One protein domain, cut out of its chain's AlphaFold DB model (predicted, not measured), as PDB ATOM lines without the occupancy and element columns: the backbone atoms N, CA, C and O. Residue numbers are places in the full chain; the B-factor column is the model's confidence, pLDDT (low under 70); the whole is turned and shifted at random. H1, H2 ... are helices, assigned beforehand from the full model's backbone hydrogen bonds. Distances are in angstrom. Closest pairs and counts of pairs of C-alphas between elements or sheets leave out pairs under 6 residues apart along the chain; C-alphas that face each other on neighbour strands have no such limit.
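Overview. This is residues 2 to 65 of the 293 residues of an uncharacterized protein of Firmicutes bacterium CAG:882 (UniProt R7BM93). Little regular structure: two short helices, H1 and H2, lie apart in a winding course of loops. Beyond H2 the chain makes a wide loop, residues 38 to 65, which comes back near Lys 30; residues 16 to 22 stick out. The 64 printed residues hold H1, then H2, and no named strand; the class is all helix, with only 15 residues in named elements. The whole is only just loose, close to compact, with a radius of gyration of the C-alphas of 12.9 A and spans of 34 by 31 by 19 A.

Arrangement. H2, residues 30 to 37, is apart from H1, residues 11 to 17. A long link of 12 residues joins them. In both helices every O i to N i+4 pair is within hydrogen-bond range.

Along the chain. H2 is 10.8 A long and ends at C-alpha 37 (182.995, 213.856, 220.189). H1 is 10.1 A long and begins at C-alpha 11 (193.975, 201.094, 229.930).

Size, cuts and confidence. The C-alphas farthest apart, of Thr 7 and Ser 46, are 36.6 A apart. The printed part has no cut. The pLDDT is under 70 at residues 4 to 7, 46 and 60 to 65.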
ATOM      1  N   VAL A   2     190.213 212.136 224.194       70.81
ATOM      2  CA  VAL A   2     190.895 211.130 223.357       70.81
ATOM      3  C   VAL A   2     192.387 211.224 223.644       70.81
ATOM      4  O   VAL A   2     192.955 212.304 223.536       70.81
ATOM      5  N   LEU A   3     193.000 210.109 224.037       73.44
ATOM      6  CA  LEU A   3     194.434 210.015 224.294       73.44
ATOM      7  C   LEU A   3     195.055 209.103 223.237       73.44
ATOM      8  O   LEU A   3     194.591 207.980 223.042       73.44
ATOM      9  N   SER A   4     196.091 209.594 222.564       68.94
ATOM     10  CA  SER A   4     196.879 208.849 221.584       68.94
ATOM     11  C   SER A   4     198.350 208.997 221.950       68.94
ATOM     12  O   SER A   4     198.811 210.112 222.169       68.94
ATOM     13  N   ASP A   5     199.070 207.885 222.003       69.25
ATOM     14  CA  ASP A   5     200.502 207.820 222.294       69.25
ATOM     15  C   ASP A   5     201.122 206.776 221.351       69.25
ATOM     16  O   ASP A   5     200.446 205.830 220.935       69.25
ATOM     17  N   ASP A   6     202.390 206.960 220.991       67.44
ATOM     18  CA  ASP A   6     203.150 206.005 220.182       67.44
ATOM     19  C   ASP A   6     203.582 204.784 221.016       67.44
ATOM     20  O   ASP A   6     203.945 203.737 220.474       67.44
ATOM     21  N   THR A   7     203.506 204.892 222.346       68.00
ATOM     22  CA  THR A   7     203.781 203.806 223.288       68.00
ATOM     23  C   THR A   7     202.499 203.180 223.839       68.00
ATOM     24  O   THR A   7     201.518 203.847 224.169       68.00
ATOM     25  N   ALA A   8     202.485 201.848 223.929       75.25
ATOM     26  CA  ALA A   8     201.324 201.112 224.412       75.25
ATOM     27  C   ALA A   8     201.190 201.230 225.938       75.25
ATOM     28  O   ALA A   8     202.020 200.713 226.687       75.25
ATOM     29  N   HIS A   9     200.089 201.825 226.398       79.69
ATOM     30  CA  HIS A   9     199.755 201.931 227.821       79.69
ATOM     31  C   HIS A   9     198.625 200.982 228.208       79.69
ATOM     32  O   HIS A   9     197.683 200.750 227.448       79.69
ATOM     33  N   ARG A  10     198.668 200.450 229.435       82.56
ATOM     34  CA  ARG A  10     197.537 199.683 229.977       82.56
ATOM     35  C   ARG A  10     196.363 200.623 230.234       82.56
ATOM     36  O   ARG A  10     196.501 201.602 230.961       82.56
ATOM     37  N   PHE A  11     195.179 200.276 229.740       82.50
ATOM     38  CA  PHE A  11     193.975 201.094 229.930       82.50
ATOM     39  C   PHE A  11     193.632 201.336 231.414       82.50
ATOM     40  O   PHE A  11     193.204 202.422 231.803       82.50
ATOM     41  N   SER A  12     193.911 200.352 232.276       85.94
ATOM     42  CA  SER A  12     193.755 200.482 233.730       85.94
ATOM     43  C   SER A  12     194.690 201.519 234.362       85.94
ATOM     44  O   SER A  12     194.337 202.107 235.379       85.94
ATOM     45  N   TYR A  13     195.861 201.768 233.769       87.94
ATOM     46  CA  TYR A  13     196.785 202.813 234.210       87.94
ATOM     47  C   TYR A  13     196.249 204.205 233.854       87.94
ATOM     48  O   TYR A  13     196.214 205.084 234.709       87.94
ATOM     49  N   ILE A  14     195.710 204.372 232.643       84.94
ATOM     50  CA  ILE A  14     195.084 205.628 232.201       84.94
ATOM     51  C   ILE A  14     193.897 206.011 233.095       84.94
ATOM     52  O   ILE A  14     193.800 207.157 233.528       84.94
ATOM     53  N   LYS A  15     193.034 205.051 233.458       85.38
ATOM     54  CA  LYS A  15     191.918 205.301 234.390       85.38
ATOM     55  C   LYS A  15     192.374 205.755 235.780       85.38
ATOM     56  O   LYS A  15     191.664 206.515 236.426       85.38
ATOM     57  N   LYS A  16     193.547 205.307 236.243       87.94
ATOM     58  CA  LYS A  16     194.129 205.768 237.513       87.94
ATOM     59  C   LYS A  16     194.686 207.186 237.419       87.94
ATOM     60  O   LYS A  16     194.576 207.920 238.392       87.94
ATOM     61  N   LEU A  17     195.278 207.557 236.282       88.31
ATOM     62  CA  LEU A  17     195.807 208.907 236.059       88.31
ATOM     63  C   LEU A  17     194.694 209.956 235.943       88.31
ATOM     64  O   LEU A  17     194.867 211.079 236.408       88.31
ATOM     65  N   TYR A  18     193.547 209.580 235.372       86.81
ATOM     66  CA  TYR A  18     192.410 210.478 235.147       86.81
ATOM     67  C   TYR A  18     191.118 209.934 235.778       86.81
ATOM     68  O   TYR A  18     190.175 209.596 235.059       86.81
ATOM     69  N   PRO A  19     191.037 209.848 237.118       84.12
ATOM     70  CA  PRO A  19     189.945 209.159 237.810       84.12
ATOM     71  C   PRO A  19     188.575 209.827 237.629       84.12
ATOM     72  O   PRO A  19     187.552 209.159 237.734       84.12
ATOM     73  N   MET A  20     188.548 211.130 237.335       83.94
ATOM     74  CA  MET A  20     187.319 211.901 237.112       83.94
ATOM     75  C   MET A  20     186.861 211.903 235.647       83.94
ATOM     76  O   MET A  20     185.785 212.414 235.342       83.94
ATOM     77  N   CYS A  21     187.660 211.359 234.723       80.56
ATOM     78  CA  CYS A  21     187.290 211.298 233.314       80.56
ATOM     79  C   CYS A  21     186.521 210.015 233.005       80.56
ATOM     80  O   CYS A  21     186.987 208.908 233.279       80.56
ATOM     81  N   HIS A  22     185.387 210.155 232.319       77.12
ATOM     82  CA  HIS A  22     184.773 209.029 231.630       77.12
ATOM     83  C   HIS A  22     185.688 208.602 230.472       77.12
ATOM     84  O   HIS A  22     185.868 209.335 229.495       77.12
ATOM     85  N   ALA A  23     186.333 207.446 230.633       79.50
ATOM     86  CA  ALA A  23     187.285 206.893 229.681       79.50
ATOM     87  C   ALA A  23     186.806 205.524 229.189       79.50
ATOM     88  O   ALA A  23     186.674 204.574 229.973       79.50
ATOM     89  N   GLU A  24     186.626 205.423 227.875       76.94
ATOM     90  CA  GLU A  24     186.292 204.202 227.141       76.94
ATOM     91  C   GLU A  24     187.296 203.978 226.004       76.94
ATOM     92  O   GLU A  24     187.972 204.908 225.562       76.94
ATOM     93  N   GLU A  25     187.428 202.733 225.544       76.62
ATOM     94  CA  GLU A  25     188.259 202.441 224.375       76.62
ATOM     95  C   GLU A  25     187.647 203.059 223.114       76.62
ATOM     96  O   GLU A  25     186.464 202.863 222.828       76.62
ATOM     97  N   THR A  26     188.464 203.747 222.313       74.50
ATOM     98  CA  THR A  26     188.028 204.280 221.020       74.50
ATOM     99  C   THR A  26     187.653 203.137 220.073       74.50
ATOM    100  O   THR A  26     188.454 202.236 219.795       74.50
ATOM    101  N   LYS A  27     186.423 203.185 219.560       70.00
ATOM    102  CA  LYS A  27     185.878 202.247 218.573       70.00
ATOM    103  C   LYS A  27     185.652 202.968 217.247       70.00
ATOM    104  O   LYS A  27     185.346 204.155 217.236       70.00
ATOM    105  N   GLY A  28     185.754 202.223 216.151       72.94
ATOM    106  CA  GLY A  28     185.428 202.731 214.823       72.94
ATOM    107  C   GLY A  28     186.517 203.589 214.178       72.94
ATOM    108  O   GLY A  28     187.639 203.732 214.674       72.94
ATOM    109  N   SER A  29     186.176 204.123 213.008       78.44
ATOM    110  CA  SER A  29     187.071 204.956 212.197       78.44
ATOM    111  C   SER A  29     187.350 206.326 212.836       78.44
ATOM    112  O   SER A  29     186.676 206.736 213.777       78.44
ATOM    113  N   LYS A  30     188.324 207.076 212.292       82.69
ATOM    114  CA  LYS A  30     188.629 208.453 212.739       82.69
ATOM    115  C   LYS A  30     187.373 209.324 212.715       82.69
ATOM    116  O   LYS A  30     187.070 209.985 213.700       82.69
ATOM    117  N   LYS A  31     186.619 209.238 211.618       82.94
ATOM    118  CA  LYS A  31     185.379 209.985 211.421       82.94
ATOM    119  C   LYS A  31     184.315 209.620 212.455       82.94
ATOM    120  O   LYS A  31     183.658 210.504 212.972       82.94
ATOM    121  N   GLU A  32     184.175 208.343 212.811       81.62
ATOM    122  CA  GLU A  32     183.208 207.935 213.842       81.62
ATOM    123  C   GLU A  32     183.591 208.429 215.240       81.62
ATOM    124  O   GLU A  32     182.712 208.812 216.009       81.62
ATOM    125  N   ALA A  33     184.888 208.452 215.561       83.56
ATOM    126  CA  ALA A  33     185.374 209.033 216.808       83.56
ATOM    127  C   ALA A  33     185.134 210.552 216.850       83.56
ATOM    128  O   ALA A  33     184.691 211.074 217.871       83.56
ATOM    129  N   GLU A  34     185.373 211.255 215.741       84.62
ATOM    130  CA  GLU A  34     185.069 212.684 215.602       84.62
ATOM    131  C   GLU A  34     183.562 212.949 215.718       84.62
ATOM    132  O   GLU A  34     183.152 213.777 216.530       84.62
ATOM    133  N   ASP A  35     182.724 212.218 214.981       87.19
ATOM    134  CA  ASP A  35     181.265 212.371 215.009       87.19
ATOM    135  C   ASP A  35     180.692 212.127 216.416       87.19
ATOM    136  O   ASP A  35     179.753 212.810 216.820       87.19
ATOM    137  N   TYR A  36     181.281 211.215 217.197       83.69
ATOM    138  CA  TYR A  36     180.910 210.998 218.598       83.69
ATOM    139  C   TYR A  36     181.285 212.183 219.505       83.69
ATOM    140  O   TYR A  36     180.458 212.633 220.296       83.69
ATOM    141  N   ILE A  37     182.509 212.715 219.384       82.94
ATOM    142  CA  ILE A  37     182.995 213.856 220.189       82.94
ATOM    143  C   ILE A  37     182.195 215.121 219.884       82.94
ATOM    144  O   ILE A  37     181.846 215.871 220.793       82.94
ATOM    145  N   TYR A  38     181.906 215.349 218.603       86.06
ATOM    146  CA  TYR A  38     181.169 216.516 218.132       86.06
ATOM    147  C   TYR A  38     179.649 216.315 218.125       86.06
ATOM    148  O   TYR A  38     178.946 217.232 217.704       86.06
ATOM    149  N   LYS A  39     179.154 215.153 218.579       86.31
ATOM    150  CA  LYS A  39     177.727 214.790 218.635       86.31
ATOM    151  C   LYS A  39     176.997 215.073 217.319       86.31
ATOM    152  O   LYS A  39     176.014 215.801 217.286       86.31
ATOM    153  N   LYS A  40     177.521 214.516 216.223       84.75
ATOM    154  CA  LYS A  40     176.991 214.666 214.858       84.75
ATOM    155  C   LYS A  40     176.325 213.382 214.368       84.75
ATOM    156  O   LYS A  40     176.746 212.273 214.714       84.75
ATOM    157  N   GLY A  41     175.325 213.519 213.496       86.62
ATOM    158  CA  GLY A  41     174.695 212.393 212.809       86.62
ATOM    159  C   GLY A  41     174.060 211.402 213.785       86.62
ATOM    160  O   GLY A  41     173.203 211.768 214.579       86.62
ATOM    161  N   LYS A  42     174.498 210.133 213.763       81.88
ATOM    162  CA  LYS A  42     173.938 209.070 214.626       81.88
ATOM    163  C   LYS A  42     174.161 209.284 216.132       81.88
ATOM    164  O   LYS A  42     173.602 208.538 216.927       81.88
ATOM    165  N   PHE A  43     175.014 210.240 216.505       81.62
ATOM    166  CA  PHE A  43     175.347 210.575 217.890       81.62
ATOM    167  C   PHE A  43     174.789 211.933 218.327       81.62
ATOM    168  O   PHE A  43     175.181 212.426 219.383       81.62
ATOM    169  N   GLU A  44     173.923 212.553 217.522       83.06
ATOM    170  CA  GLU A  44     173.176 213.734 217.950       83.06
ATOM    171  C   GLU A  44     172.290 213.369 219.143       83.06
ATOM    172  O   GLU A  44     171.429 212.493 219.061       83.06
ATOM    173  N   ASP A  45     172.534 214.037 220.266       74.94
ATOM    174  CA  ASP A  45     171.803 213.853 221.512       74.94
ATOM    175  C   ASP A  45     171.371 215.231 222.024       74.94
ATOM    176  O   ASP A  45     172.171 216.166 222.083       74.94
ATOM    177  N   SER A  46     170.093 215.373 222.370       63.06
ATOM    178  CA  SER A  46     169.520 216.620 222.880       63.06
ATOM    179  C   SER A  46     169.809 216.860 224.368       63.06
ATOM    180  O   SER A  46     169.553 217.958 224.869       63.06
ATOM    181  N   THR A  47     170.341 215.861 225.077       73.75
ATOM    182  CA  THR A  47     170.607 215.909 226.520       73.75
ATOM    183  C   THR A  47     172.034 216.338 226.863       73.75
ATOM    184  O   THR A  47     172.248 216.994 227.884       73.75
ATOM    185  N   GLU A  48     173.008 216.048 226.001       75.19
ATOM    186  CA  GLU A  48     174.414 216.395 226.212       75.19
ATOM    187  C   GLU A  48     174.796 217.650 225.416       75.19
ATOM    188  O   GLU A  48     174.728 217.681 224.190       75.19
ATOM    189  N   LYS A  49     175.234 218.705 226.116       78.62
ATOM    190  CA  LYS A  49     175.718 219.943 225.488       78.62
ATOM    191  C   LYS A  49     177.237 220.004 225.515       78.62
ATOM    192  O   LYS A  49     177.849 219.924 226.578       78.62
ATOM    193  N   ILE A  50     177.835 220.219 224.348       82.69
ATOM    194  CA  ILE A  50     179.270 220.478 224.223       82.69
ATOM    195  C   ILE A  50     179.532 221.907 224.703       82.69
ATOM    196  O   ILE A  50     179.131 222.866 224.049       82.69
ATOM    197  N   LEU A  51     180.173 222.040 225.865       84.62
ATOM    198  CA  LEU A  51     180.524 223.340 226.446       84.62
ATOM    199  C   LEU A  51     181.805 223.908 225.829       84.62
ATOM    200  O   LEU A  51     181.877 225.097 225.538       84.62
ATOM    201  N   GLU A  52     182.802 223.051 225.615       81.75
ATOM    202  CA  GLU A  52     184.105 223.434 225.081       81.75
ATOM    203  C   GLU A  52     184.792 222.215 224.451       81.75
ATOM    204  O   GLU A  52     184.653 221.090 224.941       81.75
ATOM    205  N   VAL A  53     185.533 222.430 223.361       80.31
ATOM    206  CA  VAL A  53     186.362 221.399 222.722       80.31
ATOM    207  C   VAL A  53     187.793 221.901 222.653       80.31
ATOM    208  O   VAL A  53     188.072 222.911 222.014       80.31
ATOM    209  N   TYR A  54     188.699 221.152 223.273       81.19
ATOM    210  CA  TYR A  54     190.133 221.388 223.192       81.19
ATOM    211  C   TYR A  54     190.811 220.201 222.508       81.19
ATOM    212  O   TYR A  54     190.617 219.053 222.916       81.19
ATOM    213  N   THR A  55     191.624 220.484 221.491       76.75
ATOM    214  CA  THR A  55     192.344 219.466 220.720       76.75
ATOM    215  C   THR A  55     193.832 219.786 220.704       76.75
ATOM    216  O   THR A  55     194.234 220.891 220.347       76.75
ATOM    217  N   HIS A  56     194.650 218.793 221.044       77.12
ATOM    218  CA  HIS A  56     196.098 218.831 220.876       77.12
ATOM    219  C   HIS A  56     196.543 217.551 220.158       77.12
ATOM    220  O   HIS A  56     196.258 216.451 220.630       77.12
ATOM    221  N   GLY A  57     197.213 217.697 219.012       75.19
ATOM    222  CA  GLY A  57     197.578 216.583 218.129       75.19
ATOM    223  C   GLY A  57     196.456 216.146 217.175       75.19
ATOM    224  O   GLY A  57     195.464 216.850 216.992       75.19
ATOM    225  N   GLU A  58     196.624 214.977 216.550       73.19
ATOM    226  CA  GLU A  58     195.649 214.398 215.615       73.19
ATOM    227  C   GLU A  58     194.966 213.153 216.191       73.19
ATOM    228  O   GLU A  58     195.621 212.233 216.684       73.19
ATOM    229  N   ILE A  59     193.638 213.072 216.047       75.38
ATOM    230  CA  ILE A  59     192.889 211.851 216.359       75.38
ATOM    231  C   ILE A  59     193.234 210.787 215.314       75.38
ATOM    232  O   ILE A  59     192.854 210.892 214.143       75.38
ATOM    233  N   LYS A  60     193.916 209.726 215.746       68.50
ATOM    234  CA  LYS A  60     194.081 208.496 214.969       68.50
ATOM    235  C   LYS A  60     192.920 207.565 215.307       68.50
ATOM    236  O   LYS A  60     192.835 207.028 216.408       68.50
ATOM    237  N   GLY A  61     191.990 207.395 214.371       64.06
ATOM    238  CA  GLY A  61     190.926 206.406 214.526       64.06
ATOM    239  C   GLY A  61     191.482 204.988 214.565       64.06
ATOM    240  O   GLY A  61     192.527 204.701 213.977       64.06
ATOM    241  N   ARG A  62     190.747 204.066 215.185       62.53
ATOM    242  CA  ARG A  62     191.053 202.639 215.098       62.53
ATOM    243  C   ARG A  62     190.491 202.143 213.768       62.53
ATOM    244  O   ARG A  62     189.421 201.545 213.730       62.53
ATOM    245  N   GLN A  63     191.170 202.465 212.657       51.12
ATOM    246  CA  GLN A  63     190.781 201.970 211.335       51.12
ATOM    247  C   GLN A  63     190.612 200.457 211.457       51.12
ATOM    248  O   GLN A  63     191.549 199.762 211.857       51.12
ATOM    249  N   GLY A  64     189.383 199.982 211.222       50.91
ATOM    250  CA  GLY A  64     189.056 198.569 211.304       50.91
ATOM    251  C   GLY A  64     190.113 197.813 210.523       50.91
ATOM    252  O   GLY A  64     190.350 198.119 209.352       50.91
ATOM    253  N   LYS A  65     190.810 196.896 211.201       52.31
ATOM    254  CA  LYS A  65     191.638 195.905 210.530       52.31
ATOM    255  C   LYS A  65     190.819 195.416 209.333       52.31
ATOM    256  O   LYS A  65     189.754 194.849 209.560       52.31
TER     257      LYS A  65